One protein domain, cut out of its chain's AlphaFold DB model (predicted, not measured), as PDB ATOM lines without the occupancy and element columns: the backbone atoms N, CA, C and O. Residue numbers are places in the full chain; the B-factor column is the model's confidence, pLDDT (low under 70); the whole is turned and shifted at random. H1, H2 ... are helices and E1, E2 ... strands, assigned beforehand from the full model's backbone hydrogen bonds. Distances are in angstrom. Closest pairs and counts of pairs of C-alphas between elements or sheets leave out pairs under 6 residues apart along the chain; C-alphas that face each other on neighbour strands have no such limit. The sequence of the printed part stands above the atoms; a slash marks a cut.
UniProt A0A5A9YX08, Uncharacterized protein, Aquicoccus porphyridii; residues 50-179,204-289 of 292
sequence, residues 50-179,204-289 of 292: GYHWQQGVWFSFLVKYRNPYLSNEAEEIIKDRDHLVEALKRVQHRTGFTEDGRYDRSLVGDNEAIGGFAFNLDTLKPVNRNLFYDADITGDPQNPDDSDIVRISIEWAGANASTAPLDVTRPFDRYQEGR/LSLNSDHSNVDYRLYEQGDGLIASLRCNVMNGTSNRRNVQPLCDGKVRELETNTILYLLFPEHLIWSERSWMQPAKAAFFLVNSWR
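Overview. This is residues 50 to 179 and 204 to 289 of the 292 residues of an uncharacterized protein of Aquicoccus porphyridii (UniProt A0A5A9YX08). A twisted sheet of seven strands, E3 to E9, curls round the longest helix, H5, which lies over one of its faces; the short helix H4 is on that same face. A small head at one end of the longest axis holds the hairpin E1 and E2 and the helices H1, H2 and H3. The printed part has 216 residues with five named helices and nine named strands, in the order E1 E2 H1 H2 H3 E3 E4 E5 E6 E7 E8 E9 H4 H5; the class is mixed, with under half of the residues in named elements. The larger sheet has the order E3 E4 E9 E8 E7 E6 E5, all antiparallel. The whole is compact, with a radius of gyration of the C-alphas of 18.1 A and spans of 54 by 39 by 32 A.

Arrangement. E1, residues 50 to 54, and E2, residues 57 to 62, form an antiparallel hairpin, with N 52 and O 59 3.0 A apart. H1, residues 72 to 79, and H2, residues 81 to 90, touch only at the corner, Ile 77 to Leu 84 at 5.3 A between C-alphas, at a steep tilt of 66 degrees, opposite ways. H3, residues 92 to 95, only grazes the larger sheet. There E3, residues 113 to 120, and E4, residues 149 to 157, form a hairpin, with N 117 and O 152 2.9 A apart. E5, residues 173 to 176, is an edge strand beside E6, residues 215 to 221, with N 175 and O 216 2.9 A apart. E6, E7 at 224 to 231, E8 at 245 to 252 and E9 at 258 to 264 form a meander, each strand the antiparallel neighbour of the one before; N 217 and O 228, N 227 and O 249, and N 250 and O 259 are 2.9, 2.9 and 2.8 A apart. E9 is also the neighbour of E4, with N 153 and O 260 2.8 A apart. H5, residues 275 to 287, and the larger sheet make two layers, a sheet with a helix on one face, and H4, residues 265 to 268, lies on the same face of the sheet as H5. The closest C-alphas of E4 and H5 are those of Val 150 and Pro 277, 6.5 A. H1 and H5 have every O i to N i+4 pair within hydrogen-bond range, H2 has 5 of 6, and H3 and H4 are too short for such a pair.

Along the chain. E1 begins at C-alpha 50, (12.151, 35.971, -42.731). E3 measures 23.9 A and E4 25.2 A from first to last C-alpha; E7 measures 21.6 A and E8 21.5 A, and E8 bends by 54 degrees at residue 248. H5 measures 17.8 A and ends at C-alpha 287, (5.781, 25.103, -37.407).

Size, cuts and confidence. The C-alphas farthest apart, those of Asp 100 and Thr 236, are 55.8 A apart. Residues 180 to 203 are not printed, and C-alphas 179 and 204 are 12.8 A apart across the cut. The links H3 to E3, E3 to E4, E4 to E5 and E7 to E8 are long. Mean pLDDT of the printed part is 72.5; 79 residues are under 70, among them 128 to 147, 156 to 179 and 232 to 243.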
ATOM      1  N   GLY A  50      10.712  36.167 -42.672       91.44
ATOM      2  CA  GLY A  50      12.151  35.971 -42.731       91.44
ATOM      3  C   GLY A  50      12.505  34.497 -42.905       91.44
ATOM      4  O   GLY A  50      11.773  33.598 -42.487       91.44
ATOM      5  N   TYR A  51      13.671  34.264 -43.494       92.44
ATOM      6  CA  TYR A  51      14.255  32.958 -43.732       92.44
ATOM      7  C   TYR A  51      15.440  32.701 -42.798       92.44
ATOM      8  O   TYR A  51      16.195  33.593 -42.393       92.44
ATOM      9  N   HIS A  52      15.600  31.437 -42.430       89.12
ATOM     10  CA  HIS A  52      16.772  30.926 -41.734       89.12
ATOM     11  C   HIS A  52      17.097  29.542 -42.294       89.12
ATOM     12  O   HIS A  52      16.207  28.795 -42.702       89.12
ATOM     13  N   TRP A  53      18.381  29.209 -42.336       88.62
ATOM     14  CA  TRP A  53      18.867  27.926 -42.816       88.62
ATOM     15  C   TRP A  53      19.843  27.351 -41.807       88.62
ATOM     16  O   TRP A  53      20.703  28.073 -41.300       88.62
ATOM     17  N   GLN A  54      19.717  26.053 -41.548       83.12
ATOM     18  CA  GLN A  54      20.548  25.348 -40.587       83.12
ATOM     19  C   GLN A  54      20.671  23.865 -40.983       83.12
ATOM     20  O   GLN A  54      19.665  23.173 -41.111       83.12
ATOM     21  N   GLN A  55      21.895  23.382 -41.232       81.12
ATOM     22  CA  GLN A  55      22.224  22.025 -41.734       81.12
ATOM     23  C   GLN A  55      21.291  21.459 -42.822       81.12
ATOM     24  O   GLN A  55      20.813  20.327 -42.736       81.12
ATOM     25  N   GLY A  56      21.005  22.225 -43.875       83.81
ATOM     26  CA  GLY A  56      20.155  21.732 -44.967       83.81
ATOM     27  C   GLY A  56      18.658  21.672 -44.628       83.81
ATOM     28  O   GLY A  56      17.885  21.107 -45.410       83.81
ATOM     29  N   VAL A  57      18.244  22.249 -43.497       86.31
ATOM     30  CA  VAL A  57      16.850  22.543 -43.146       86.31
ATOM     31  C   VAL A  57      16.606  24.037 -43.351       86.31
ATOM     32  O   VAL A  57      17.400  24.871 -42.915       86.31
ATOM     33  N   TRP A  58      15.507  24.369 -44.025       90.50
ATOM     34  CA  TRP A  58      15.039  25.740 -44.208       90.50
ATOM     35  C   TRP A  58      13.875  26.034 -43.259       90.50
ATOM     36  O   TRP A  58      13.004  25.188 -43.054       90.50
ATOM     37  N   PHE A  59      13.846  27.253 -42.732       90.88
ATOM     38  CA  PHE A  59      12.800  27.767 -41.859       90.88
ATOM     39  C   PHE A  59      12.262  29.091 -42.414       90.88
ATOM     40  O   PHE A  59      13.044  29.929 -42.869       90.88
ATOM     41  N   SER A  60      10.948  29.286 -42.329       93.25
ATOM     42  CA  SER A  60      10.243  30.545 -42.587       93.25
ATOM     43  C   SER A  60       9.503  30.980 -41.324       93.25
ATOM     44  O   SER A  60       8.653  30.243 -40.827       93.25
ATOM     45  N   PHE A  61       9.812  32.167 -40.811       90.62
ATOM     46  CA  PHE A  61       9.271  32.713 -39.562       90.62
ATOM     47  C   PHE A  61       8.817  34.164 -39.765       90.62
ATOM     48  O   PHE A  61       9.303  34.848 -40.661       90.62
ATOM     49  N   LEU A  62       7.913  34.672 -38.927       89.88
ATOM     50  CA  LEU A  62       7.542  36.095 -38.948       89.88
ATOM     51  C   LEU A  62       8.695  36.910 -38.342       89.88
ATOM     52  O   LEU A  62       9.108  36.605 -37.221       89.88
ATOM     53  N   VAL A  63       9.225  37.921 -39.045       86.50
ATOM     54  CA  VAL A  63      10.489  38.606 -38.674       86.50
ATOM     55  C   VAL A  63      10.493  39.090 -37.220       86.50
ATOM     56  O   VAL A  63      11.505  38.949 -36.539       86.50
ATOM     57  N   LYS A  64       9.335  39.526 -36.712       84.56
ATOM     58  CA  LYS A  64       9.087  39.938 -35.319       84.56
ATOM     59  C   LYS A  64       9.448  38.916 -34.223       84.56
ATOM     60  O   LYS A  64       9.561  39.308 -33.070       84.56
ATOM     61  N   TYR A  65       9.620  37.627 -34.536       85.06
ATOM     62  CA  TYR A  65      10.138  36.641 -33.571       85.06
ATOM     63  C   TYR A  65      11.652  36.715 -33.384       85.06
ATOM     64  O   TYR A  65      12.167  36.236 -32.374       85.06
ATOM     65  N   ARG A  66      12.387  37.224 -34.375       79.56
ATOM     66  CA  ARG A  66      13.849  37.257 -34.358       79.56
ATOM     67  C   ARG A  66      14.343  38.379 -33.452       79.56
ATOM     68  O   ARG A  66      13.646  39.363 -33.235       79.56
ATOM     69  N   ASN A  67      15.552  38.208 -32.916       66.31
ATOM     70  CA  ASN A  67      16.198  39.178 -32.028       66.31
ATOM     71  C   ASN A  67      16.035  40.636 -32.541       66.31
ATOM     72  O   ASN A  67      16.487  40.912 -33.655       66.31
ATOM     73  N   PRO A  68      15.468  41.565 -31.741       54.31
ATOM     74  CA  PRO A  68      15.209  42.949 -32.152       54.31
ATOM     75  C   PRO A  68      16.468  43.800 -32.403       54.31
ATOM     76  O   PRO A  68      16.345  44.927 -32.869       54.31
ATOM     77  N   TYR A  69      17.677  43.286 -32.144       57.62
ATOM     78  CA  TYR A  69      18.942  43.891 -32.599       57.62
ATOM     79  C   TYR A  69      19.380  43.461 -34.011       57.62
ATOM     80  O   TYR A  69      20.560  43.551 -34.361       57.62
ATOM     81  N   LEU A  70      18.457  42.988 -34.846       65.56
ATOM     82  CA  LEU A  70      18.748  42.782 -36.257       65.56
ATOM     83  C   LEU A  70      19.008  44.146 -36.920       65.56
ATOM     84  O   LEU A  70      18.151  45.024 -36.904       65.56
ATOM     85  N   SER A  71      20.205  44.351 -37.474       72.44
ATOM     86  CA  SER A  71      20.480  45.544 -38.279       72.44
ATOM     87  C   SER A  71      19.609  45.533 -39.535       72.44
ATOM     88  O   SER A  71      19.350  44.461 -40.077       72.44
ATOM     89  N   ASN A  72      19.225  46.706 -40.052       79.75
ATOM     90  CA  ASN A  72      18.424  46.803 -41.281       79.75
ATOM     91  C   ASN A  72      19.027  45.975 -42.436       79.75
ATOM     92  O   ASN A  72      18.303  45.302 -43.154       79.75
ATOM     93  N   GLU A  73      20.357  45.964 -42.579       80.62
ATOM     94  CA  GLU A  73      21.064  45.124 -43.557       80.62
ATOM     95  C   GLU A  73      20.808  43.623 -43.332       80.62
ATOM     96  O   GLU A  73      20.434  42.908 -44.260       80.62
ATOM     97  N   ALA A  74      20.956  43.143 -42.093       78.44
ATOM     98  CA  ALA A  74      20.667  41.756 -41.749       78.44
ATOM     99  C   ALA A  74      19.168  41.422 -41.850       78.44
ATOM    100  O   ALA A  74      18.835  40.258 -42.064       78.44
ATOM    101  N   GLU A  75      18.278  42.407 -41.711       83.19
ATOM    102  CA  GLU A  75      16.837  42.257 -41.912       83.19
ATOM    103  C   GLU A  75      16.485  42.064 -43.393       83.19
ATOM    104  O   GLU A  75      15.787  41.109 -43.737       83.19
ATOM    105  N   GLU A  76      17.035  42.886 -44.286       87.50
ATOM    106  CA  GLU A  76      16.835  42.727 -45.731       87.50
ATOM    107  C   GLU A  76      17.471  41.431 -46.262       87.50
ATOM    108  O   GLU A  76      16.865  40.748 -47.087       87.50
ATOM    109  N   ILE A  77      18.632  41.018 -45.734       88.12
ATOM    110  CA  ILE A  77      19.242  39.716 -46.062       88.12
ATOM    111  C   ILE A  77      18.324  38.548 -45.687       88.12
ATOM    112  O   ILE A  77      18.293  37.565 -46.415       88.12
ATOM    113  N   ILE A  78      17.595  38.599 -44.565       89.25
ATOM    114  CA  ILE A  78      16.763  37.454 -44.150       89.25
ATOM    115  C   ILE A  78      15.383  37.444 -44.800       89.25
ATOM    116  O   ILE A  78      14.783  36.378 -44.859       89.25
ATOM    117  N   LYS A  79      14.856  38.586 -45.251       91.94
ATOM    118  CA  LYS A  79      13.559  38.659 -45.948       91.94
ATOM    119  C   LYS A  79      13.628  38.081 -47.360       91.94
ATOM    120  O   LYS A  79      12.627  37.579 -47.862       91.94
ATOM    121  N   ASP A  80      14.801  38.126 -47.983       93.06
ATOM    122  CA  ASP A  80      15.058  37.567 -49.306       93.06
ATOM    123  C   ASP A  80      15.849  36.255 -49.185       93.06
ATOM    124  O   ASP A  80      16.983  36.212 -48.706       93.06
ATOM    125  N   ARG A  81      15.241  35.147 -49.625       92.62
ATOM    126  CA  ARG A  81      15.863  33.821 -49.556       92.62
ATOM    127  C   ARG A  81      17.094  33.706 -50.455       92.62
ATOM    128  O   ARG A  81      18.053  33.049 -50.051       92.62
ATOM    129  N   ASP A  82      17.078  34.313 -51.635       93.75
ATOM    130  CA  ASP A  82      18.181  34.223 -52.593       93.75
ATOM    131  C   ASP A  82      19.347  35.101 -52.123       93.75
ATOM    132  O   ASP A  82      20.503  34.672 -52.145       93.75
ATOM    133  N   HIS A  83      19.050  36.272 -51.552       93.81
ATOM    134  CA  HIS A  83      20.055  37.088 -50.867       93.81
ATOM    135  C   HIS A  83      20.668  36.347 -49.664       93.81
ATOM    136  O   HIS A  83      21.890  36.361 -49.489       93.81
ATOM    137  N   LEU A  84      19.858  35.632 -48.873       92.00
ATOM    138  CA  LEU A  84      20.354  34.785 -47.789       92.00
ATOM    139  C   LEU A  84      21.228  33.630 -48.304       92.00
ATOM    140  O   LEU A  84      22.253  33.348 -47.688       92.00
ATOM    141  N   VAL A  85      20.890  32.985 -49.426       93.62
ATOM    142  CA  VAL A  85      21.752  31.968 -50.069       93.62
ATOM    143  C   VAL A  85      23.117  32.561 -50.426       93.62
ATOM    144  O   VAL A  85      24.149  31.987 -50.070       93.62
ATOM    145  N   GLU A  86      23.149  33.736 -51.054       93.88
ATOM    146  CA  GLU A  86      24.398  34.414 -51.416       93.88
ATOM    147  C   GLU A  86      25.195  34.912 -50.201       93.88
ATOM    148  O   GLU A  86      26.425  34.970 -50.254       93.88
ATOM    149  N   ALA A  87      24.535  35.225 -49.084       90.12
ATOM    150  CA  ALA A  87      25.205  35.485 -47.814       90.12
ATOM    151  C   ALA A  87      25.802  34.195 -47.219       90.12
ATOM    152  O   ALA A  87      26.974  34.184 -46.841       90.12
ATOM    153  N   LEU A  88      25.040  33.094 -47.183       89.88
ATOM    154  CA  LEU A  88      25.469  31.794 -46.647       89.88
ATOM    155  C   LEU A  88      26.696  31.241 -47.388       89.88
ATOM    156  O   LEU A  88      27.643  30.801 -46.733       89.88
ATOM    157  N   LYS A  89      26.733  31.355 -48.724       91.00
ATOM    158  CA  LYS A  89      27.892  30.994 -49.564       91.00
ATOM    159  C   LYS A  89      29.168  31.774 -49.239       91.00
ATOM    160  O   LYS A  89      30.255  31.263 -49.476       91.00
ATOM    161  N   ARG A  90      29.082  32.984 -48.676       89.38
ATOM    162  CA  ARG A  90      30.267  33.767 -48.256       89.38
ATOM    163  C   ARG A  90      30.797  33.347 -46.884       89.38
ATOM    164  O   ARG A  90      31.935  33.662 -46.547       89.38
ATOM    165  N   VAL A  91      29.996  32.633 -46.088       86.06
ATOM    166  CA  VAL A  91      30.320  32.234 -44.707       86.06
ATOM    167  C   VAL A  91      30.261  30.718 -44.484       86.06
ATOM    168  O   VAL A  91      29.997  30.265 -43.370       86.06
ATOM    169  N   GLN A  92      30.572  29.924 -45.519       87.44
ATOM    170  CA  GLN A  92      30.589  28.448 -45.465       87.44
ATOM    171  C   GLN A  92      31.419  27.920 -44.281       87.44
ATOM    172  O   GLN A  92      31.017  26.962 -43.628       87.44
ATOM    173  N   HIS A  93      32.504  28.624 -43.925       83.62
ATOM    174  CA  HIS A  93      33.373  28.320 -42.780       83.62
ATOM    175  C   HIS A  93      32.678  28.336 -41.401       83.62
ATOM    176  O   HIS A  93      33.205  27.781 -40.436       83.62
ATOM    177  N   ARG A  94      31.485  28.941 -41.301       78.19
ATOM    178  CA  ARG A  94      30.648  28.995 -40.087       78.19
ATOM    179  C   ARG A  94      29.367  28.175 -40.201       78.19
ATOM    180  O   ARG A  94      28.850  27.706 -39.194       78.19
ATOM    181  N   THR A  95      28.819  28.053 -41.407       81.44
ATOM    182  CA  THR A  95      27.473  27.500 -41.637       81.44
ATOM    183  C   THR A  95      27.497  26.092 -42.225       81.44
ATOM    184  O   THR A  95      26.551  25.334 -42.026       81.44
ATOM    185  N   GLY A  96      28.561  25.731 -42.942       85.88
ATOM    186  CA  GLY A  96      28.641  24.508 -43.737       85.88
ATOM    187  C   GLY A  96      27.765  24.540 -44.991       85.88
ATOM    188  O   GLY A  96      27.458  23.484 -45.530       85.88
ATOM    189  N   PHE A  97      27.302  25.716 -45.430       89.62
ATOM    190  CA  PHE A  97      26.495  25.850 -46.646       89.62
ATOM    191  C   PHE A  97      27.362  25.645 -47.892       89.62
ATOM    192  O   PHE A  97      28.296  26.413 -48.116       89.62
ATOM    193  N   THR A  98      27.048  24.637 -48.703       91.31
ATOM    194  CA  THR A  98      27.747  24.359 -49.967       91.31
ATOM    195  C   THR A  98      27.156  25.160 -51.131       91.31
ATOM    196  O   THR A  98      26.002  25.587 -51.087       91.31
ATOM    197  N   GLU A  99      27.906  25.309 -52.227       90.00
ATOM    198  CA  GLU A  99      27.421  25.975 -53.453       90.00
ATOM    199  C   GLU A  99      26.129  25.365 -54.024       90.00
ATOM    200  O   GLU A  99      25.305  26.080 -54.595       90.00
ATOM    201  N   ASP A 100      25.919  24.056 -53.839       89.62
ATOM    202  CA  ASP A 100      24.714  23.332 -54.256       89.62
ATOM    203  C   ASP A 100      23.605  23.281 -53.180       89.62
ATOM    204  O   ASP A 100      22.664  22.492 -53.282       89.62
ATOM    205  N   GLY A 101      23.695  24.133 -52.151       86.81
ATOM    206  CA  GLY A 101      22.651  24.354 -51.144       86.81
ATOM    207  C   GLY A 101      22.502  23.246 -50.097       86.81
ATOM    208  O   GLY A 101      21.483  23.182 -49.396       86.81
ATOM    209  N   ARG A 102      23.493  22.359 -49.992       90.62
ATOM    210  CA  ARG A 102      23.562  21.282 -49.000       90.62
ATOM    211  C   ARG A 102      24.323  21.746 -47.759       90.62
ATOM    212  O   ARG A 102      24.811  22.870 -47.673       90.62
ATOM    213  N   TYR A 103      24.379  20.859 -46.771       87.88
ATOM    214  CA  TYR A 103      25.232  21.019 -45.604       87.88
ATOM    215  C   TYR A 103      26.432  20.086 -45.700       87.88
ATOM    216  O   TYR A 103      26.261  18.874 -45.847       87.88
ATOM    217  N   ASP A 104      27.623  20.653 -45.564       87.31
ATOM    218  CA  ASP A 104      28.877  19.940 -45.387       87.31
ATOM    219  C   ASP A 104      29.547  20.412 -44.091       87.31
ATOM    220  O   ASP A 104      29.978  21.560 -43.956       87.31
ATOM    221  N   ARG A 105      29.642  19.500 -43.117       82.12
ATOM    222  CA  ARG A 105      30.295  19.768 -41.831       82.12
ATOM    223  C   ARG A 105      31.801  20.013 -41.985       82.12
ATOM    224  O   ARG A 105      32.367  20.706 -41.149       82.12
ATOM    225  N   SER A 106      32.455  19.464 -43.011       85.38
ATOM    226  CA  SER A 106      33.907  19.599 -43.201       85.38
ATOM    227  C   SER A 106      34.345  21.030 -43.516       85.38
ATOM    228  O   SER A 106      35.475  21.402 -43.213       85.38
ATOM    229  N   LEU A 107      33.430  21.851 -44.045       86.00
ATOM    230  CA  LEU A 107      33.655  23.276 -44.269       86.00
ATOM    231  C   LEU A 107      33.660  24.077 -42.960       86.00
ATOM    232  O   LEU A 107      34.255  25.147 -42.914       86.00
ATOM    233  N   VAL A 108      33.013  23.585 -41.900       82.62
ATOM    234  CA  VAL A 108      32.811  24.323 -40.647       82.62
ATOM    235  C   VAL A 108      34.084  24.311 -39.794       82.62
ATOM    236  O   VAL A 108      34.317  23.384 -39.018       82.62
ATOM    237  N   GLY A 109      34.893  25.362 -39.926       71.25
ATOM    238  CA  GLY A 109      36.136  25.542 -39.169       71.25
ATOM    239  C   GLY A 109      35.981  26.306 -37.850       71.25
ATOM    240  O   GLY A 109      36.771  26.093 -36.936       71.25
ATOM    241  N   ASP A 110      34.962  27.166 -37.738       63.88
ATOM    242  CA  ASP A 110      34.903  28.224 -36.718       63.88
ATOM    243  C   ASP A 110      33.649  28.171 -35.808       63.88
ATOM    244  O   ASP A 110      32.939  27.165 -35.705       63.88
ATOM    245  N   ASN A 111      33.424  29.283 -35.096       60.62
ATOM    246  CA  ASN A 111      32.346  29.586 -34.150       60.62
ATOM    247  C   ASN A 111      30.947  29.087 -34.533       60.62
ATOM    248  O   ASN A 111      30.551  29.097 -35.698       60.62
ATOM    249  N   GLU A 112      30.152  28.813 -33.495       60.50
ATOM    250  CA  GLU A 112      28.741  28.452 -33.615       60.50
ATOM    251  C   GLU A 112      27.921  29.572 -34.297       60.50
ATOM    252  O   GLU A 112      27.949  30.744 -33.905       60.50
ATOM    253  N   ALA A 113      27.214  29.216 -35.368       57.94
ATOM    254  CA  ALA A 113      26.194  30.011 -36.025       57.94
ATOM    255  C   ALA A 113      24.834  29.646 -35.418       57.94
ATOM    256  O   ALA A 113      24.421  28.486 -35.441       57.94
ATOM    257  N   ILE A 114      24.161  30.654 -34.859       65.19
ATOM    258  CA  ILE A 114      22.948  30.495 -34.057       65.19
ATOM    259  C   ILE A 114      21.884  31.482 -34.550       65.19
ATOM    260  O   ILE A 114      22.133  32.687 -34.618       65.19
ATOM    261  N   GLY A 115      20.680  30.989 -34.852       71.19
ATOM    262  CA  GLY A 115      19.495  31.826 -35.072       71.19
ATOM    263  C   GLY A 115      18.732  32.038 -33.764       71.19
ATOM    264  O   GLY A 115      18.214  31.068 -33.220       71.19
ATOM    265  N   GLY A 116      18.684  33.268 -33.236       80.31
ATOM    266  CA  GLY A 116      18.007  33.598 -31.971       80.31
ATOM    267  C   GLY A 116      16.615  34.216 -32.148       80.31
ATOM    268  O   GLY A 116      16.467  35.192 -32.890       80.31
ATOM    269  N   PHE A 117      15.628  33.689 -31.421       85.38
ATOM    270  CA  PHE A 117      14.221  34.112 -31.448       85.38
ATOM    271  C   PHE A 117      13.636  34.181 -30.026       85.38
ATOM    272  O   PHE A 117      14.178  33.553 -29.116       85.38
ATOM    273  N   ALA A 118      12.539  34.910 -29.814       85.25
ATOM    274  CA  ALA A 118      11.870  35.009 -28.511       85.25
ATOM    275  C   ALA A 118      10.339  35.110 -28.629       85.25
ATOM    276  O   ALA A 118       9.815  35.704 -29.574       85.25
ATOM    277  N   PHE A 119       9.628  34.525 -27.662       85.12
ATOM    278  CA  PHE A 119       8.165  34.484 -27.601       85.12
ATOM    279  C   PHE A 119       7.652  34.392 -26.153       85.12
ATOM    280  O   PHE A 119       8.395  34.043 -25.240       85.12
ATOM    281  N   ASN A 120       6.366  34.680 -25.955       84.19
ATOM    282  CA  ASN A 120       5.651  34.502 -24.689       84.19
ATOM    283  C   ASN A 120       5.088  33.075 -24.603       84.19
ATOM    284  O   ASN A 120       4.309  32.686 -25.474       84.19
ATOM    285  N   LEU A 121       5.441  32.310 -23.570       83.81
ATOM    286  CA  LEU A 121       5.147  30.881 -23.410       83.81
ATOM    287  C   LEU A 121       3.659  30.545 -23.551       83.81
ATOM    288  O   LEU A 121       3.304  29.662 -24.329       83.81
ATOM    289  N   ASP A 122       2.795  31.282 -22.853       81.06
ATOM    290  CA  ASP A 122       1.356  31.000 -22.801       81.06
ATOM    291  C   ASP A 122       0.605  31.341 -24.100       81.06
ATOM    292  O   ASP A 122      -0.427  30.742 -24.398       81.06
ATOM    293  N   THR A 123       1.101  32.293 -24.900       84.38
ATOM    294  CA  THR A 123       0.412  32.743 -26.131       84.38
ATOM    295  C   THR A 123       1.130  32.364 -27.422       84.38
ATOM    296  O   THR A 123       0.571  32.548 -28.504       84.38
ATOM    297  N   LEU A 124       2.377  31.896 -27.320       87.62
ATOM    298  CA  LEU A 124       3.341  31.679 -28.402       87.62
ATOM    299  C   LEU A 124       3.617  32.910 -29.285       87.62
ATOM    300  O   LEU A 124       4.288  32.786 -30.303       87.62
ATOM    301  N   LYS A 125       3.132  34.102 -28.911       86.44
ATOM    302  CA  LYS A 125       3.315  35.354 -29.662       86.44
ATOM    303  C   LYS A 125       4.709  35.943 -29.421       86.44
ATOM    304  O   LYS A 125       5.248  35.761 -28.328       86.44
ATOM    305  N   PRO A 126       5.284  36.686 -30.386       81.62
ATOM    306  CA  PRO A 126       6.579  37.344 -30.206       81.62
ATOM    307  C   PRO A 126       6.545  38.359 -29.060       81.62
ATOM    308  O   PRO A 126       5.483  38.830 -28.646       81.62
ATOM    309  N   VAL A 127       7.733  38.728 -28.597       75.75
ATOM    310  CA  VAL A 127       7.943  39.772 -27.591       75.75
ATOM    311  C   VAL A 127       8.190  41.132 -28.249       75.75
ATOM    312  O   VAL A 127       8.813  41.220 -29.303       75.75
ATOM    313  N   ASN A 128       7.746  42.209 -27.599       62.88
ATOM    314  CA  ASN A 128       7.950  43.584 -28.081       62.88
ATOM    315  C   ASN A 128       9.288  44.204 -27.622       62.88
ATOM    316  O   ASN A 128       9.558  45.365 -27.930       62.88
ATOM    317  N   ARG A 129      10.095  43.482 -26.832       58.34
ATOM    318  CA  ARG A 129      11.286  44.009 -26.143       58.34
ATOM    319  C   ARG A 129      12.540  43.167 -26.369       58.34
ATOM    320  O   ARG A 129      12.508  42.036 -26.845       58.34
ATOM    321  N   ASN A 130      13.663  43.785 -26.028       47.84
ATOM    322  CA  ASN A 130      15.022  43.318 -26.247       47.84
ATOM    323  C   ASN A 130      15.592  42.687 -24.967       47.84
ATOM    324  O   ASN A 130      15.560  43.310 -23.914       47.84
ATOM    325  N   LEU A 131      16.105  41.457 -25.067       54.50
ATOM    326  CA  LEU A 131      16.343  40.567 -23.917       54.50
ATOM    327  C   LEU A 131      17.805  40.094 -23.789       54.50
ATOM    328  O   LEU A 131      18.090  39.135 -23.076       54.50
ATOM    329  N   PHE A 132      18.730  40.670 -24.563       51.00
ATOM    330  CA  PHE A 132      20.014  40.012 -24.848       51.00
ATOM    331  C   PHE A 132      21.206  40.398 -23.956       51.00
ATOM    332  O   PHE A 132      22.190  39.661 -23.981       51.00
ATOM    333  N   TYR A 133      21.157  41.509 -23.207       39.59
ATOM    334  CA  TYR A 133      22.332  42.023 -22.470       39.59
ATOM    335  C   TYR A 133      22.051  42.516 -21.049       39.59
ATOM    336  O   TYR A 133      22.799  42.168 -20.139       39.59
ATOM    337  N   ASP A 134      20.961  43.247 -20.839       41.22
ATOM    338  CA  ASP A 134      20.329  43.386 -19.531       41.22
ATOM    339  C   ASP A 134      18.938  42.755 -19.702       41.22
ATOM    340  O   ASP A 134      18.183  43.149 -20.596       41.22
ATOM    341  N   ALA A 135      18.632  41.704 -18.936       38.88
ATOM    342  CA  ALA A 135      17.313  41.083 -18.974       38.88
ATOM    343  C   ALA A 135      16.333  42.012 -18.254       38.88
ATOM    344  O   ALA A 135      16.154  41.906 -17.045       38.88
ATOM    345  N   ASP A 136      15.703  42.911 -19.013       43.75
ATOM    346  CA  ASP A 136      14.658  43.831 -18.536       43.75
ATOM    347  C   ASP A 136      13.305  43.121 -18.318       43.75
ATOM    348  O   ASP A 136      12.258  43.755 -18.241       43.75
ATOM    349  N   ILE A 137      13.356  41.788 -18.180       50.47
ATOM    350  CA  ILE A 137      12.409  41.021 -17.384       50.47
ATOM    351  C   ILE A 137      12.522  41.623 -15.976       50.47
ATOM    352  O   ILE A 137      13.559  41.538 -15.319       50.47
ATOM    353  N   THR A 138      11.481  42.295 -15.510       44.59
ATOM    354  CA  THR A 138      11.573  43.253 -14.389       44.59
ATOM    355  C   THR A 138      11.867  42.650 -13.008       44.59
ATOM    356  O   THR A 138      12.030  43.380 -12.032       44.59
ATOM    357  N   GLY A 139      11.959  41.321 -12.893       43.22
ATOM    358  CA  GLY A 139      12.142  40.617 -11.616       43.22
ATOM    359  C   GLY A 139      10.873  40.581 -10.764       43.22
ATOM    360  O   GLY A 139      10.883  40.005  -9.679       43.22
ATOM    361  N   ASP A 140       9.790  41.164 -11.276       48.53
ATOM    362  CA  ASP A 140       8.444  41.039 -10.755       48.53
ATOM    363  C   ASP A 140       7.744  39.864 -11.463       48.53
ATOM    364  O   ASP A 140       7.373  39.995 -12.631       48.53
ATOM    365  N   PRO A 141       7.542  38.709 -10.799       47.06
ATOM    366  CA  PRO A 141       6.770  37.601 -11.364       47.06
ATOM    367  C   PRO A 141       5.271  37.925 -11.502       47.06
ATOM    368  O   PRO A 141       4.516  37.083 -11.979       47.06
ATOM    369  N   GLN A 142       4.819  39.109 -11.070       45.00
ATOM    370  CA  GLN A 142       3.477  39.636 -11.328       45.00
ATOM    371  C   GLN A 142       3.433  40.626 -12.500       45.00
ATOM    372  O   GLN A 142       2.333  41.055 -12.854       45.00
ATOM    373  N   ASN A 143       4.566  40.984 -13.122       52.03
ATOM    374  CA  ASN A 143       4.541  41.774 -14.349       52.03
ATOM    375  C   ASN A 143       4.159  40.862 -15.536       52.03
ATOM    376  O   ASN A 143       4.972  40.025 -15.945       52.03
ATOM    377  N   PRO A 144       2.953  41.027 -16.120       50.16
ATOM    378  CA  PRO A 144       2.442  40.139 -17.162       50.16
ATOM    379  C   PRO A 144       3.188  40.263 -18.498       50.16
ATOM    380  O   PRO A 144       2.969  39.439 -19.383       50.16
ATOM    381  N   ASP A 145       4.043  41.279 -18.664       52.88
ATOM    382  CA  ASP A 145       4.864  41.454 -19.866       52.88
ATOM    383  C   ASP A 145       6.123  40.559 -19.864       52.88
ATOM    384  O   ASP A 145       6.744  40.405 -20.914       52.88
ATOM    385  N   ASP A 146       6.508  39.989 -18.710       56.16
ATOM    386  CA  ASP A 146       7.867  39.481 -18.463       56.16
ATOM    387  C   ASP A 146       7.943  38.038 -17.916       56.16
ATOM    388  O   ASP A 146       8.919  37.336 -18.194       56.16
ATOM    389  N   SER A 147       6.956  37.586 -17.130       60.66
ATOM    390  CA  SER A 147       7.009  36.314 -16.377       60.66
ATOM    391  C   SER A 147       7.258  35.078 -17.246       60.66
ATOM    392  O   SER A 147       7.988  34.171 -16.854       60.66
ATOM    393  N   ASP A 148       6.697  35.065 -18.451       74.06
ATOM    394  CA  ASP A 148       6.544  33.861 -19.268       74.06
ATOM    395  C   ASP A 148       7.366  33.898 -20.566       74.06
ATOM    396  O   ASP A 148       7.059  33.203 -21.533       74.06
ATOM    397  N   ILE A 149       8.418  34.714 -20.642       78.75
ATOM    398  CA  ILE A 149       9.222  34.827 -21.867       78.75
ATOM    399  C   ILE A 149      10.171  33.631 -22.038       78.75
ATOM    400  O   ILE A 149      11.012  33.345 -21.186       78.75
ATOM    401  N   VAL A 150      10.128  32.998 -23.213       81.25
ATOM    402  CA  VAL A 150      11.103  31.992 -23.650       81.25
ATOM    403  C   VAL A 150      11.893  32.529 -24.839       81.25
ATOM    404  O   VAL A 150      11.343  32.869 -25.890       81.25
ATOM    405  N   ARG A 151      13.219  32.552 -24.699       83.56
ATOM    406  CA  ARG A 151      14.151  32.715 -25.814       83.56
ATOM    407  C   ARG A 151      14.612  31.341 -26.291       83.56
ATOM    408  O   ARG A 151      14.931  30.456 -25.501       83.56
ATOM    409  N   ILE A 152      14.717  31.210 -27.607       87.38
ATOM    410  CA  ILE A 152      15.220  30.025 -28.293       87.38
ATOM    411  C   ILE A 152      16.369  30.389 -29.223       87.38
ATOM    412  O   ILE A 152      16.479  31.512 -29.722       87.38
ATOM    413  N   SER A 153      17.217  29.409 -29.481       84.12
ATOM    414  CA  SER A 153      18.371  29.546 -30.349       84.12
ATOM    415  C   SER A 153      18.584  28.229 -31.096       84.12
ATOM    416  O   SER A 153      18.850  27.205 -30.477       84.12
ATOM    417  N   ILE A 154      18.418  28.232 -32.422       81.38
ATOM    418  CA  ILE A 154      18.608  27.031 -33.252       81.38
ATOM    419  C   ILE A 154      20.124  26.836 -33.427       81.38
ATOM    420  O   ILE A 154      20.779  27.634 -34.097       81.38
ATOM    421  N   GLU A 155      20.688  25.825 -32.762       71.06
ATOM    422  CA  GLU A 155      22.137  25.668 -32.527       71.06
ATOM    423  C   GLU A 155      22.756  24.535 -33.350       71.06
ATOM    424  O   GLU A 155      23.044  23.448 -32.846       71.06
ATOM    425  N   TRP A 156      22.928  24.742 -34.650       62.44
ATOM    426  CA  TRP A 156      23.247  23.615 -35.527       62.44
ATOM    427  C   TRP A 156      24.328  23.932 -36.577       62.44
ATOM    428  O   TRP A 156      24.313  23.347 -37.646       62.44
ATOM    429  N   ALA A 157      25.305  24.812 -36.355       54.53
ATOM    430  CA  ALA A 157      26.540  24.798 -37.164       54.53
ATOM    431  C   ALA A 157      27.687  25.444 -36.396       54.53
ATOM    432  O   ALA A 157      27.533  26.550 -35.911       54.53
ATOM    433  N   GLY A 158      28.821  24.761 -36.277       53.06
ATOM    434  CA  GLY A 158      30.032  25.261 -35.624       53.06
ATOM    435  C   GLY A 158      30.982  24.112 -35.296       53.06
ATOM    436  O   GLY A 158      30.536  22.977 -35.112       53.06
ATOM    437  N   ALA A 159      32.279  24.390 -35.159       51.28
ATOM    438  CA  ALA A 159      33.247  23.396 -34.687       51.28
ATOM    439  C   ALA A 159      32.854  22.848 -33.297       51.28
ATOM    440  O   ALA A 159      32.943  21.645 -33.049       51.28
ATOM    441  N   ASN A 160      32.298  23.725 -32.450       50.06
ATOM    442  CA  ASN A 160      31.786  23.423 -31.109       50.06
ATOM    443  C   ASN A 160      30.330  22.910 -31.084       50.06
ATOM    444  O   ASN A 160      29.845  22.534 -30.016       50.06
ATOM    445  N   ALA A 161      29.623  22.867 -32.223       52.69
ATOM    446  CA  ALA A 161      28.262  22.338 -32.273       52.69
ATOM    447  C   ALA A 161      28.296  20.829 -31.978       52.69
ATOM    448  O   ALA A 161      28.888  20.057 -32.750       52.69
ATOM    449  N   SER A 162      27.689  20.445 -30.847       51.12
ATOM    450  CA  SER A 162      27.846  19.135 -30.201       51.12
ATOM    451  C   SER A 162      27.621  17.975 -31.171       51.12
ATOM    452  O   SER A 162      26.501  17.713 -31.602       51.12
ATOM    453  N   THR A 163      28.697  17.258 -31.501       44.84
ATOM    454  CA  THR A 163      28.639  15.971 -32.218       44.84
ATOM    455  C   THR A 163      28.212  14.836 -31.306       44.84
ATOM    456  O   THR A 163      27.596  13.874 -31.760       44.84
ATOM    457  N   ALA A 164      28.541  14.941 -30.017       40.62
ATOM    458  CA  ALA A 164      28.028  14.040 -29.011       40.62
ATOM    459  C   ALA A 164      26.517  14.281 -28.829       40.62
ATOM    460  O   ALA A 164      26.082  15.443 -28.840       40.62
ATOM    461  N   PRO A 165      25.708  13.229 -28.599       49.09
ATOM    462  CA  PRO A 165      24.436  13.431 -27.916       49.09
ATOM    463  C   PRO A 165      24.702  14.190 -26.607       49.09
ATOM    464  O   PRO A 165      25.742  13.966 -25.985       49.09
ATOM    465  N   LEU A 166      23.771  15.070 -26.205       55.53
ATOM    466  CA  LEU A 166      23.768  15.718 -24.882       55.53
ATOM    467  C   LEU A 166      24.230  14.712 -23.831       55.53
ATOM    468  O   LEU A 166      23.652  13.633 -23.804       55.53
ATOM    469  N   ASP A 167      25.281  15.043 -23.071       48.47
ATOM    470  CA  ASP A 167      26.174  14.108 -22.359       48.47
ATOM    471  C   ASP A 167      25.453  13.018 -21.534       48.47
ATOM    472  O   ASP A 167      25.345  13.087 -20.311       48.47
ATOM    473  N   VAL A 168      25.000  11.970 -22.231       45.09
ATOM    474  CA  VAL A 168      24.252  10.811 -21.706       45.09
ATOM    475  C   VAL A 168      25.142   9.843 -20.924       45.09
ATOM    476  O   VAL A 168      24.693   8.775 -20.518       45.09
ATOM    477  N   THR A 169      26.409  10.200 -20.691       41.31
ATOM    478  CA  THR A 169      27.259   9.487 -19.727       41.31
ATOM    479  C   THR A 169      26.891   9.829 -18.281       41.31
ATOM    480  O   THR A 169      27.249   9.091 -17.362       41.31
ATOM    481  N   ARG A 170      26.139  10.919 -18.072       52.12
ATOM    482  CA  ARG A 170      25.564  11.298 -16.780       52.12
ATOM    483  C   ARG A 170      24.201  10.625 -16.593       52.12
ATOM    484  O   ARG A 170      23.411  10.613 -17.538       52.12
ATOM    485  N   PRO A 171      23.888  10.105 -15.392       53.50
ATOM    486  CA  PRO A 171      22.515   9.764 -15.037       53.50
ATOM    487  C   PRO A 171      21.584  10.969 -15.230       53.50
ATOM    488  O   PRO A 171      21.999  12.113 -15.048       53.50
ATOM    489  N   PHE A 172      20.325  10.712 -15.582       60.94
ATOM    490  CA  PHE A 172      19.318  11.767 -15.605       60.94
ATOM    491  C   PHE A 172      18.902  12.102 -14.167       60.94
ATOM    492  O   PHE A 172      18.286  11.269 -13.505       60.94
ATOM    493  N   ASP A 173      19.291  13.284 -13.680       60.75
ATOM    494  CA  ASP A 173      19.057  13.770 -12.317       60.75
ATOM    495  C   ASP A 173      19.291  15.301 -12.208       60.75
ATOM    496  O   ASP A 173      19.721  15.968 -13.162       60.75
ATOM    497  N   ARG A 174      19.027  15.859 -11.021       63.94
ATOM    498  CA  ARG A 174      19.250  17.265 -10.647       63.94
ATOM    499  C   ARG A 174      20.483  17.409  -9.762       63.94
ATOM    500  O   ARG A 174      20.585  16.797  -8.700       63.94
ATOM    501  N   TYR A 175      21.395  18.284 -10.171       61.81
ATOM    502  CA  TYR A 175      22.726  18.403  -9.584       61.81
ATOM    503  C   TYR A 175      22.979  19.814  -9.054       61.81
ATOM    504  O   TYR A 175      22.943  20.781  -9.814       61.81
ATOM    505  N   GLN A 176      23.300  19.936  -7.766       61.31
ATOM    506  CA  GLN A 176      23.722  21.203  -7.162       61.31
ATOM    507  C   GLN A 176      25.066  21.681  -7.737       61.31
ATOM    508  O   GLN A 176      26.067  20.971  -7.639       61.31
ATOM    509  N   GLU A 177      25.128  22.909  -8.258       60.19
ATOM    510  CA  GLU A 177      26.366  23.561  -8.697       60.19
ATOM    511  C   GLU A 177      26.866  24.525  -7.609       60.19
ATOM    512  O   GLU A 177      26.470  25.685  -7.513       60.19
ATOM    513  N   GLY A 178      27.767  24.044  -6.751       52.59
ATOM    514  CA  GLY A 178      28.393  24.893  -5.740       52.59
ATOM    515  C   GLY A 178      29.301  25.950  -6.377       52.59
ATOM    516  O   GLY A 178      30.257  25.623  -7.090       52.59
ATOM    517  N   ARG A 179      29.073  27.234  -6.071       44.97
ATOM    518  CA  ARG A 179      30.024  28.303  -6.427       44.97
ATOM    519  C   ARG A 179      31.361  28.033  -5.733       44.97
ATOM    520  O   ARG A 179      31.477  28.188  -4.522       44.97
ATOM    521  N   LEU A 204      25.997  17.296  -5.284       47.66
ATOM    522  CA  LEU A 204      24.990  16.705  -4.415       47.66
ATOM    523  C   LEU A 204      23.664  16.621  -5.180       47.66
ATOM    524  O   LEU A 204      23.356  17.505  -5.987       47.66
ATOM    525  N   SER A 205      22.893  15.562  -4.913       52.69
ATOM    526  CA  SER A 205      21.494  15.483  -5.343       52.69
ATOM    527  C   SER A 205      20.745  16.684  -4.768       52.69
ATOM    528  O   SER A 205      20.904  17.018  -3.589       52.69
ATOM    529  N   LEU A 206      19.997  17.377  -5.620       55.12
ATOM    530  CA  LEU A 206      19.330  18.614  -5.250       55.12
ATOM    531  C   LEU A 206      18.111  18.314  -4.358       55.12
ATOM    532  O   LEU A 206      17.220  17.563  -4.749       55.12
ATOM    533  N   ASN A 207      18.054  18.916  -3.166       53.84
ATOM    534  CA  ASN A 207      16.866  18.832  -2.311       53.84
ATOM    535  C   ASN A 207      15.665  19.539  -2.967       53.84
ATOM    536  O   ASN A 207      15.828  20.426  -3.805       53.84
ATOM    537  N   SER A 208      14.445  19.179  -2.553       53.91
ATOM    538  CA  SER A 208      13.217  19.803  -3.066       53.91
ATOM    539  C   SER A 208      13.183  21.319  -2.842       53.91
ATOM    540  O   SER A 208      12.814  22.050  -3.756       53.91
ATOM    541  N   ASP A 209      13.635  21.791  -1.677       56.00
ATOM    542  CA  ASP A 209      13.964  23.201  -1.450       56.00
ATOM    543  C   ASP A 209      15.410  23.469  -1.886       56.00
ATOM    544  O   ASP A 209      16.373  23.081  -1.219       56.00
ATOM    545  N   HIS A 210      15.533  24.108  -3.046       56.06
ATOM    546  CA  HIS A 210      16.785  24.534  -3.667       56.06
ATOM    547  C   HIS A 210      16.802  26.044  -3.925       56.06
ATOM    548  O   HIS A 210      17.541  26.546  -4.776       56.06
ATOM    549  N   SER A 211      16.002  26.782  -3.151       58.78
ATOM    550  CA  SER A 211      16.073  28.235  -3.101       58.78
ATOM    551  C   SER A 211      17.524  28.687  -2.858       58.78
ATOM    552  O   SER A 211      18.205  28.207  -1.951       58.78
ATOM    553  N   ASN A 212      17.999  29.660  -3.647       61.81
ATOM    554  CA  ASN A 212      19.338  30.272  -3.542       61.81
ATOM    555  C   ASN A 212      20.540  29.385  -3.954       61.81
ATOM    556  O   ASN A 212      21.683  29.689  -3.595       61.81
ATOM    557  N   VAL A 213      20.321  28.306  -4.710       65.94
ATOM    558  CA  VAL A 213      21.384  27.405  -5.187       65.94
ATOM    559  C   VAL A 213      21.407  27.372  -6.715       65.94
ATOM    560  O   VAL A 213      20.401  27.038  -7.324       65.94
ATOM    561  N   ASP A 214      22.552  27.663  -7.344       72.81
ATOM    562  CA  ASP A 214      22.731  27.386  -8.778       72.81
ATOM    563  C   ASP A 214      22.746  25.855  -8.996       72.81
ATOM    564  O   ASP A 214      23.360  25.116  -8.221       72.81
ATOM    565  N   TYR A 215      22.086  25.350 -10.039       72.38
ATOM    566  CA  TYR A 215      21.976  23.910 -10.307       72.38
ATOM    567  C   TYR A 215      22.038  23.568 -11.798       72.38
ATOM    568  O   TYR A 215      21.961  24.426 -12.677       72.38
ATOM    569  N   ARG A 216      22.195  22.277 -12.094       76.06
ATOM    570  CA  ARG A 216      22.095  21.712 -13.443       76.06
ATOM    571  C   ARG A 216      21.032  20.628 -13.495       76.06
ATOM    572  O   ARG A 216      20.934  19.806 -12.586       76.06
ATOM    573  N   LEU A 217      20.292  20.606 -14.595       75.12
ATOM    574  CA  LEU A 217      19.340  19.557 -14.933       75.12
ATOM    575  C   LEU A 217      19.902  18.752 -16.097       75.12
ATOM    576  O   LEU A 217      20.154  19.310 -17.168       75.12
ATOM    577  N   TYR A 218      20.048  17.448 -15.897       75.75
ATOM    578  CA  TYR A 218      20.177  16.493 -16.987       75.75
ATOM    579  C   TYR A 218      18.926  15.625 -16.918       75.75
ATOM    580  O   TYR A 218      18.827  14.768 -16.053       75.75
ATOM    581  N   GLU A 219      17.933  15.864 -17.771       75.62
ATOM    582  CA  GLU A 219      16.641  15.162 -17.704       75.62
ATOM    583  C   GLU A 219      16.193  14.677 -19.093       75.62
ATOM    584  O   GLU A 219      16.565  15.247 -20.120       75.62
ATOM    585  N   GLN A 220      15.383  13.615 -19.126       79.38
ATOM    586  CA  GLN A 220      14.757  13.081 -20.337       79.38
ATOM    587  C   GLN A 220      13.261  12.856 -20.089       79.38
ATOM    588  O   GLN A 220      12.879  12.255 -19.087       79.38
ATOM    589  N   GLY A 221      12.417  13.283 -21.029       75.94
ATOM    590  CA  GLY A 221      10.962  13.120 -20.965       75.94
ATOM    591  C   GLY A 221      10.296  13.470 -22.295       75.94
ATOM    592  O   GLY A 221      10.780  14.337 -23.012       75.94
ATOM    593  N   ASP A 222       9.209  12.778 -22.647       81.12
ATOM    594  CA  ASP A 222       8.398  12.999 -23.861       81.12
ATOM    595  C   ASP A 222       9.194  13.187 -25.167       81.12
ATOM    596  O   ASP A 222       8.931  14.090 -25.957       81.12
ATOM    597  N   GLY A 223      10.203  12.340 -25.392       81.62
ATOM    598  CA  GLY A 223      11.045  12.406 -26.594       81.62
ATOM    599  C   GLY A 223      12.065  13.552 -26.601       81.62
ATOM    600  O   GLY A 223      12.764  13.726 -27.599       81.62
ATOM    601  N   LEU A 224      12.189  14.303 -25.505       85.25
ATOM    602  CA  LEU A 224      13.167  15.370 -25.315       85.25
ATOM    603  C   LEU A 224      14.283  14.930 -24.356       85.25
ATOM    604  O   LEU A 224      14.033  14.222 -23.381       85.25
ATOM    605  N   ILE A 225      15.507  15.401 -24.601       82.44
ATOM    606  CA  ILE A 225      16.643  15.335 -23.665       82.44
ATOM    607  C   ILE A 225      17.104  16.763 -23.376       82.44
ATOM    608  O   ILE A 225      17.298  17.531 -24.316       82.44
ATOM    609  N   ALA A 226      17.321  17.112 -22.111       81.31
ATOM    610  CA  ALA A 226      17.752  18.435 -21.672       81.31
ATOM    611  C   ALA A 226      19.091  18.392 -20.918       81.31
ATOM    612  O   ALA A 226      19.332  17.504 -20.106       81.31
ATOM    613  N   SER A 227      19.940  19.391 -21.173       81.69
ATOM    614  CA  SER A 227      21.110  19.755 -20.369       81.69
ATOM    615  C   SER A 227      21.024  21.250 -20.075       81.69
ATOM    616  O   SER A 227      21.516  22.072 -20.856       81.69
ATOM    617  N   LEU A 228      20.393  21.593 -18.956       79.50
ATOM    618  CA  LEU A 228      20.145  22.970 -18.535       79.50
ATOM    619  C   LEU A 228      21.009  23.329 -17.328       79.50
ATOM    620  O   LEU A 228      21.348  22.483 -16.500       79.50
ATOM    621  N   ARG A 229      21.328  24.610 -17.217       79.19
ATOM    622  CA  ARG A 229      21.924  25.256 -16.056       79.19
ATOM    623  C   ARG A 229      20.939  26.307 -15.574       79.19
ATOM    624  O   ARG A 229      20.462  27.095 -16.374       79.19
ATOM    625  N   CYS A 230      20.638  26.316 -14.289       77.38
ATOM    626  CA  CYS A 230      19.746  27.283 -13.675       77.38
ATOM    627  C   CYS A 230      20.537  28.049 -12.627       77.38
ATOM    628  O   CYS A 230      21.092  27.467 -11.696       77.38
ATOM    629  N   ASN A 231      20.646  29.357 -12.823       73.38
ATOM    630  CA  ASN A 231      21.308  30.246 -11.882       73.38
ATOM    631  C   ASN A 231      20.224  30.812 -10.963       73.38
ATOM    632  O   ASN A 231      19.219  31.304 -11.468       73.38
ATOM    633  N   VAL A 232      20.416  30.767  -9.646       66.25
ATOM    634  CA  VAL A 232      19.445  31.259  -8.655       66.25
ATOM    635  C   VAL A 232      20.158  32.285  -7.782       66.25
ATOM    636  O   VAL A 232      21.118  31.968  -7.079       66.25
ATOM    637  N   MET A 233      19.743  33.553  -7.859       61.69
ATOM    638  CA  MET A 233      20.462  34.640  -7.186       61.69
ATOM    639  C   MET A 233      20.572  34.450  -5.672       61.69
ATOM    640  O   MET A 233      19.572  34.304  -4.977       61.69
ATOM    641  N   ASN A 234      21.784  34.647  -5.151       49.56
ATOM    642  CA  ASN A 234      21.983  34.996  -3.748       49.56
ATOM    643  C   ASN A 234      21.632  36.476  -3.533       49.56
ATOM    644  O   ASN A 234      22.320  37.359  -4.051       49.56
ATOM    645  N   GLY A 235      20.593  36.752  -2.740       40.84
ATOM    646  CA  GLY A 235      20.063  38.097  -2.468       40.84
ATOM    647  C   GLY A 235      20.932  38.994  -1.571       40.84
ATOM    648  O   GLY A 235      20.411  39.606  -0.644       40.84
ATOM    649  N   THR A 236      22.251  39.056  -1.791       39.56
ATOM    650  CA  THR A 236      23.200  39.771  -0.906       39.56
ATOM    651  C   THR A 236      24.242  40.657  -1.599       39.56
ATOM    652  O   THR A 236      24.971  41.367  -0.904       39.56
ATOM    653  N   SER A 237      24.338  40.690  -2.934       42.09
ATOM    654  CA  SER A 237      25.292  41.575  -3.626       42.09
ATOM    655  C   SER A 237      24.643  42.830  -4.214       42.09
ATOM    656  O   SER A 237      23.855  42.734  -5.148       42.09
ATOM    657  N   ASN A 238      25.096  44.015  -3.776       40.31
ATOM    658  CA  ASN A 238      24.742  45.344  -4.319       40.31
ATOM    659  C   ASN A 238      25.284  45.608  -5.750       40.31
ATOM    660  O   ASN A 238      25.714  46.713  -6.080       40.31
ATOM    661  N   ARG A 239      25.331  44.585  -6.605       40.22
ATOM    662  CA  ARG A 239      25.699  44.661  -8.021       40.22
ATOM    663  C   ARG A 239      24.581  43.991  -8.808       40.22
ATOM    664  O   ARG A 239      24.367  42.808  -8.589       40.22
ATOM    665  N   ARG A 240      23.918  44.785  -9.661       42.88
ATOM    666  CA  ARG A 240      22.845  44.456 -10.628       42.88
ATOM    667  C   ARG A 240      22.247  43.049 -10.498       42.88
ATOM    668  O   ARG A 240      22.914  42.070 -10.809       42.88
ATOM    669  N   ASN A 241      20.969  42.996 -10.136       43.25
ATOM    670  CA  ASN A 241      20.155  41.787 -10.029       43.25
ATOM    671  C   ASN A 241      20.168  40.950 -11.332       43.25
ATOM    672  O   ASN A 241      19.327  41.149 -12.203       43.25
ATOM    673  N   VAL A 242      21.111  40.012 -11.474       49.84
ATOM    674  CA  VAL A 242      21.146  39.038 -12.580       49.84
ATOM    675  C   VAL A 242      20.115  37.956 -12.286       49.84
ATOM    676  O   VAL A 242      20.422  37.007 -11.576       49.84
ATOM    677  N   GLN A 243      18.894  38.142 -12.785       57.19
ATOM    678  CA  GLN A 243      17.727  37.296 -12.521       57.19
ATOM    679  C   GLN A 243      17.975  35.777 -12.433       57.19
ATOM    680  O   GLN A 243      18.812  35.249 -13.170       57.19
ATOM    681  N   PRO A 244      17.155  35.049 -11.645       70.06
ATOM    682  CA  PRO A 244      17.060  33.602 -11.751       70.06
ATOM    683  C   PRO A 244      16.629  33.157 -13.158       70.06
ATOM    684  O   PRO A 244      15.492  33.381 -13.582       70.06
ATOM    685  N   LEU A 245      17.549  32.527 -13.886       75.69
ATOM    686  CA  LEU A 245      17.382  32.118 -15.282       75.69
ATOM    687  C   LEU A 245      17.910  30.699 -15.483       75.69
ATOM    688  O   LEU A 245      18.997  30.361 -15.000       75.69
ATOM    689  N   CYS A 246      17.162  29.914 -16.253       78.69
ATOM    690  CA  CYS A 246      17.579  28.625 -16.780       78.69
ATOM    691  C   CYS A 246      17.977  28.748 -18.246       78.69
ATOM    692  O   CYS A 246      17.242  29.308 -19.060       78.69
ATOM    693  N   ASP A 247      19.135  28.195 -18.585       82.00
ATOM    694  CA  ASP A 247      19.719  28.263 -19.912       82.00
ATOM    695  C   ASP A 247      20.416  26.948 -20.297       82.00
ATOM    696  O   ASP A 247      20.952  26.237 -19.448       82.00
ATOM    697  N   GLY A 248      20.383  26.576 -21.577       80.25
ATOM    698  CA  GLY A 248      21.091  25.391 -22.063       80.25
ATOM    699  C   GLY A 248      20.389  24.639 -23.186       80.25
ATOM    700  O   GLY A 248      19.392  25.084 -23.750       80.25
ATOM    701  N   LYS A 249      20.944  23.477 -23.531       85.38
ATOM    702  CA  LYS A 249      20.617  22.738 -24.755       85.38
ATOM    703  C   LYS A 249      19.527  21.693 -24.495       85.38
ATOM    704  O   LYS A 249      19.665  20.863 -23.598       85.38
ATOM    705  N   VAL A 250      18.485  21.685 -25.323       85.81
ATOM    706  CA  VAL A 250      17.444  20.646 -25.360       85.81
ATOM    707  C   VAL A 250      17.377  20.047 -26.763       85.81
ATOM    708  O   VAL A 250      17.445  20.768 -27.756       85.81
ATOM    709  N   ARG A 251      17.264  18.721 -26.851       84.12
ATOM    710  CA  ARG A 251      17.221  17.946 -28.094       84.12
ATOM    711  C   ARG A 251      15.902  17.198 -28.221       84.12
ATOM    712  O   ARG A 251      15.555  16.438 -27.323       84.12
ATOM    713  N   GLU A 252      15.242  17.338 -29.361       85.81
ATOM    714  CA  GLU A 252      14.105  16.510 -29.772       85.81
ATOM    715  C   GLU A 252      14.623  15.259 -30.495       85.81
ATOM    716  O   GLU A 252      15.376  15.357 -31.467       85.81
ATOM    717  N   LEU A 253      14.264  14.071 -30.003       81.88
ATOM    718  CA  LEU A 253      14.791  12.800 -30.510       81.88
ATOM    719  C   LEU A 253      14.236  12.419 -31.886       81.88
ATOM    720  O   LEU A 253      14.960  11.808 -32.667       81.88
ATOM    721  N   GLU A 254      12.991  12.794 -32.195       82.31
ATOM    722  CA  GLU A 254      12.335  12.474 -33.470       82.31
ATOM    723  C   GLU A 254      12.980  13.214 -34.649       82.31
ATOM    724  O   GLU A 254      13.404  12.602 -35.627       82.31
ATOM    725  N   THR A 255      13.101  14.539 -34.545       77.81
ATOM    726  CA  THR A 255      13.652  15.387 -35.616       77.81
ATOM    727  C   THR A 255      15.169  15.569 -35.524       77.81
ATOM    728  O   THR A 255      15.766  16.202 -36.397       77.81
ATOM    729  N   ASN A 256      15.791  15.053 -34.456       77.62
ATOM    730  CA  ASN A 256      17.176  15.294 -34.043       77.62
ATOM    731  C   ASN A 256      17.523  16.776 -33.773       77.62
ATOM    732  O   ASN A 256      18.693  17.138 -33.686       77.62
ATOM    733  N   THR A 257      16.534  17.656 -33.634       80.31
ATOM    734  CA  THR A 257      16.761  19.107 -33.528       80.31
ATOM    735  C   THR A 257      17.287  19.487 -32.153       80.31
ATOM    736  O   THR A 257      16.742  19.033 -31.152       80.31
ATOM    737  N   ILE A 258      18.304  20.354 -32.090       83.31
ATOM    738  CA  ILE A 258      18.784  20.944 -30.832       83.31
ATOM    739  C   ILE A 258      18.441  22.433 -30.810       83.31
ATOM    740  O   ILE A 258      18.757  23.169 -31.748       83.31
ATOM    741  N   LEU A 259      17.809  22.855 -29.719       86.44
ATOM    742  CA  LEU A 259      17.545  24.246 -29.381       86.44
ATOM    743  C   LEU A 259      18.302  24.589 -28.099       86.44
ATOM    744  O   LEU A 259      18.221  23.850 -27.119       86.44
ATOM    745  N   TYR A 260      18.981  25.729 -28.074       85.62
ATOM    746  CA  TYR A 260      19.356  26.372 -26.820       85.62
ATOM    747  C   TYR A 260      18.168  27.184 -26.330       85.62
ATOM    748  O   TYR A 260      17.656  28.040 -27.058       85.62
ATOM    749  N   LEU A 261      17.727  26.912 -25.114       86.00
ATOM    750  CA  LEU A 261      16.657  27.639 -24.452       86.00
ATOM    751  C   LEU A 261      17.264  28.620 -23.445       86.00
ATOM    752  O   LEU A 261      18.325  28.362 -22.879       86.00
ATOM    753  N   LEU A 262      16.576  29.734 -23.223       83.06
ATOM    754  CA  LEU A 262      16.792  30.650 -22.106       83.06
ATOM    755  C   LEU A 262      15.413  31.090 -21.607       83.06
ATOM    756  O   LEU A 262      14.622  31.608 -22.397       83.06
ATOM    757  N   PHE A 263      15.120  30.872 -20.329       80.88
ATOM    758  CA  PHE A 263      13.811  31.161 -19.737       80.88
ATOM    759  C   PHE A 263      13.908  31.419 -18.215       80.88
ATOM    760  O   PHE A 263      14.872  30.975 -17.584       80.88
ATOM    761  N   PRO A 264      12.942  32.135 -17.606       77.94
ATOM    762  CA  PRO A 264      12.884  32.364 -16.161       77.94
ATOM    763  C   PRO A 264      12.884  31.076 -15.332       77.94
ATOM    764  O   PRO A 264      12.144  30.136 -15.611       77.94
ATOM    765  N   GLU A 265      13.693  31.041 -14.276       76.38
ATOM    766  CA  GLU A 265      13.912  29.829 -13.470       76.38
ATOM    767  C   GLU A 265      12.659  29.377 -12.699       76.38
ATOM    768  O   GLU A 265      12.405  28.178 -12.574       76.38
ATOM    769  N   HIS A 266      11.794  30.321 -12.311       73.06
ATOM    770  CA  HIS A 266      10.531  30.028 -11.626       73.06
ATOM    771  C   HIS A 266       9.566  29.155 -12.457       73.06
ATOM    772  O   HIS A 266       8.710  28.477 -11.887       73.06
ATOM    773  N   LEU A 267       9.737  29.101 -13.786       74.31
ATOM    774  CA  LEU A 267       8.987  28.201 -14.669       74.31
ATOM    775  C   LEU A 267       9.310  26.716 -14.430       74.31
ATOM    776  O   LEU A 267       8.623  25.869 -14.986       74.31
ATOM    777  N   ILE A 268      10.319  26.375 -13.619       72.31
ATOM    778  CA  ILE A 268      10.645  24.988 -13.228       72.31
ATOM    779  C   ILE A 268       9.920  24.547 -11.944       72.31
ATOM    780  O   ILE A 268       9.793  23.349 -11.689       72.31
ATOM    781  N   TRP A 269       9.431  25.491 -11.133       59.75
ATOM    782  CA  TRP A 269       8.929  25.222  -9.774       59.75
ATOM    783  C   TRP A 269       7.446  24.846  -9.713       59.75
ATOM    784  O   TRP A 269       6.955  24.414  -8.671       59.75
ATOM    785  N   SER A 270       6.718  25.022 -10.813       51.69
ATOM    786  CA  SER A 270       5.315  24.615 -10.919       51.69
ATOM    787  C   SER A 270       5.185  23.131 -11.302       51.69
ATOM    788  O   SER A 270       6.167  22.475 -11.638       51.69
ATOM    789  N   GLU A 271       3.960  22.592 -11.352       43.03
ATOM    790  CA  GLU A 271       3.692  21.268 -11.961       43.03
ATOM    791  C   GLU A 271       4.099  21.194 -13.453       43.03
ATOM    792  O   GLU A 271       4.117  20.123 -14.062       43.03
ATOM    793  N   ARG A 272       4.439  22.339 -14.054       51.41
ATOM    794  CA  ARG A 272       4.975  22.495 -15.399       51.41
ATOM    795  C   ARG A 272       6.507  22.522 -15.285       51.41
ATOM    796  O   ARG A 272       7.076  23.505 -14.837       51.41
ATOM    797  N   SER A 273       7.162  21.417 -15.644       72.38
ATOM    798  CA  SER A 273       8.633  21.289 -15.660       72.38
ATOM    799  C   SER A 273       9.264  22.044 -16.851       72.38
ATOM    800  O   SER A 273       8.545  22.517 -17.733       72.38
ATOM    801  N   TRP A 274      10.603  22.042 -16.973       81.75
ATOM    802  CA  TRP A 274      11.375  22.516 -18.150       81.75
ATOM    803  C   TRP A 274      10.835  22.006 -19.501       81.75
ATOM    804  O   TRP A 274      11.058  22.605 -20.554       81.75
ATOM    805  N   MET A 275      10.103  20.892 -19.472       85.19
ATOM    806  CA  MET A 275       9.397  20.316 -20.607       85.19
ATOM    807  C   MET A 275       8.355  21.264 -21.223       85.19
ATOM    808  O   MET A 275       8.131  21.168 -22.425       85.19
ATOM    809  N   GLN A 276       7.717  22.170 -20.469       85.38
ATOM    810  CA  GLN A 276       6.744  23.118 -21.036       85.38
ATOM    811  C   GLN A 276       7.414  24.154 -21.962       85.38
ATOM    812  O   GLN A 276       7.039  24.182 -23.139       85.38
ATOM    813  N   PRO A 277       8.410  24.959 -21.522       88.00
ATOM    814  CA  PRO A 277       9.100  25.886 -22.420       88.00
ATOM    815  C   PRO A 277       9.796  25.157 -23.575       88.00
ATOM    816  O   PRO A 277       9.791  25.660 -24.699       88.00
ATOM    817  N   ALA A 278      10.300  23.936 -23.355       89.75
ATOM    818  CA  ALA A 278      10.849  23.112 -24.429       89.75
ATOM    819  C   ALA A 278       9.791  22.689 -25.466       89.75
ATOM    820  O   ALA A 278       9.997  22.898 -26.660       89.75
ATOM    821  N   LYS A 279       8.638  22.145 -25.053       90.31
ATOM    822  CA  LYS A 279       7.552  21.752 -25.973       90.31
ATOM    823  C   LYS A 279       7.014  22.940 -26.766       90.31
ATOM    824  O   LYS A 279       6.806  22.814 -27.969       90.31
ATOM    825  N   ALA A 280       6.833  24.093 -26.120       91.00
ATOM    826  CA  ALA A 280       6.424  25.329 -26.782       91.00
ATOM    827  C   ALA A 280       7.450  25.778 -27.840       91.00
ATOM    828  O   ALA A 280       7.082  26.089 -28.975       91.00
ATOM    829  N   ALA A 281       8.742  25.731 -27.498       91.94
ATOM    830  CA  ALA A 281       9.841  26.034 -28.408       91.94
ATOM    831  C   ALA A 281       9.883  25.091 -29.622       91.94
ATOM    832  O   ALA A 281       9.962  25.564 -30.757       91.94
ATOM    833  N   PHE A 282       9.792  23.773 -29.410       91.69
ATOM    834  CA  PHE A 282       9.790  22.796 -30.502       91.69
ATOM    835  C   PHE A 282       8.537  22.897 -31.372       91.69
ATOM    836  O   PHE A 282       8.667  22.886 -32.593       91.69
ATOM    837  N   PHE A 283       7.349  23.091 -30.790       92.25
ATOM    838  CA  PHE A 283       6.120  23.347 -31.547       92.25
ATOM    839  C   PHE A 283       6.277  24.557 -32.480       92.25
ATOM    840  O   PHE A 283       6.017  24.457 -33.681       92.25
ATOM    841  N   LEU A 284       6.779  25.679 -31.953       91.38
ATOM    842  CA  LEU A 284       6.985  26.901 -32.726       91.38
ATOM    843  C   LEU A 284       8.035  26.707 -33.836       91.38
ATOM    844  O   LEU A 284       7.746  26.983 -35.001       91.38
ATOM    845  N   VAL A 285       9.214  26.158 -33.525       89.88
ATOM    846  CA  VAL A 285      10.281  25.915 -34.520       89.88
ATOM    847  C   VAL A 285       9.861  24.905 -35.585       89.88
ATOM    848  O   VAL A 285      10.170  25.089 -36.764       89.88
ATOM    849  N   ASN A 286       9.143  23.847 -35.208       90.00
ATOM    850  CA  ASN A 286       8.666  22.844 -36.153       90.00
ATOM    851  C   ASN A 286       7.538  23.396 -37.042       90.00
ATOM    852  O   ASN A 286       7.478  23.015 -38.211       90.00
ATOM    853  N   SER A 287       6.738  24.362 -36.566       91.31
ATOM    854  CA  SER A 287       5.781  25.103 -37.407       91.31
ATOM    855  C   SER A 287       6.453  25.958 -38.493       91.31
ATOM    856  O   SER A 287       5.871  26.173 -39.553       91.31
ATOM    857  N   TRP A 288       7.694  26.405 -38.265       92.62
ATOM    858  CA  TRP A 288       8.464  27.215 -39.215       92.62
ATOM    859  C   TRP A 288       9.213  26.391 -40.267       92.62
ATOM    860  O   TRP A 288       9.755  26.968 -41.208       92.62
ATOM    861  N   ARG A 289       9.292  25.060 -40.133       90.50
ATOM    862  CA  ARG A 289      10.035  24.204 -41.073       90.50
ATOM    863  C   ARG A 289       9.396  24.216 -42.454       90.50
ATOM    864  O   ARG A 289       8.270  23.758 -42.637       90.50
TER     865      ARG A 289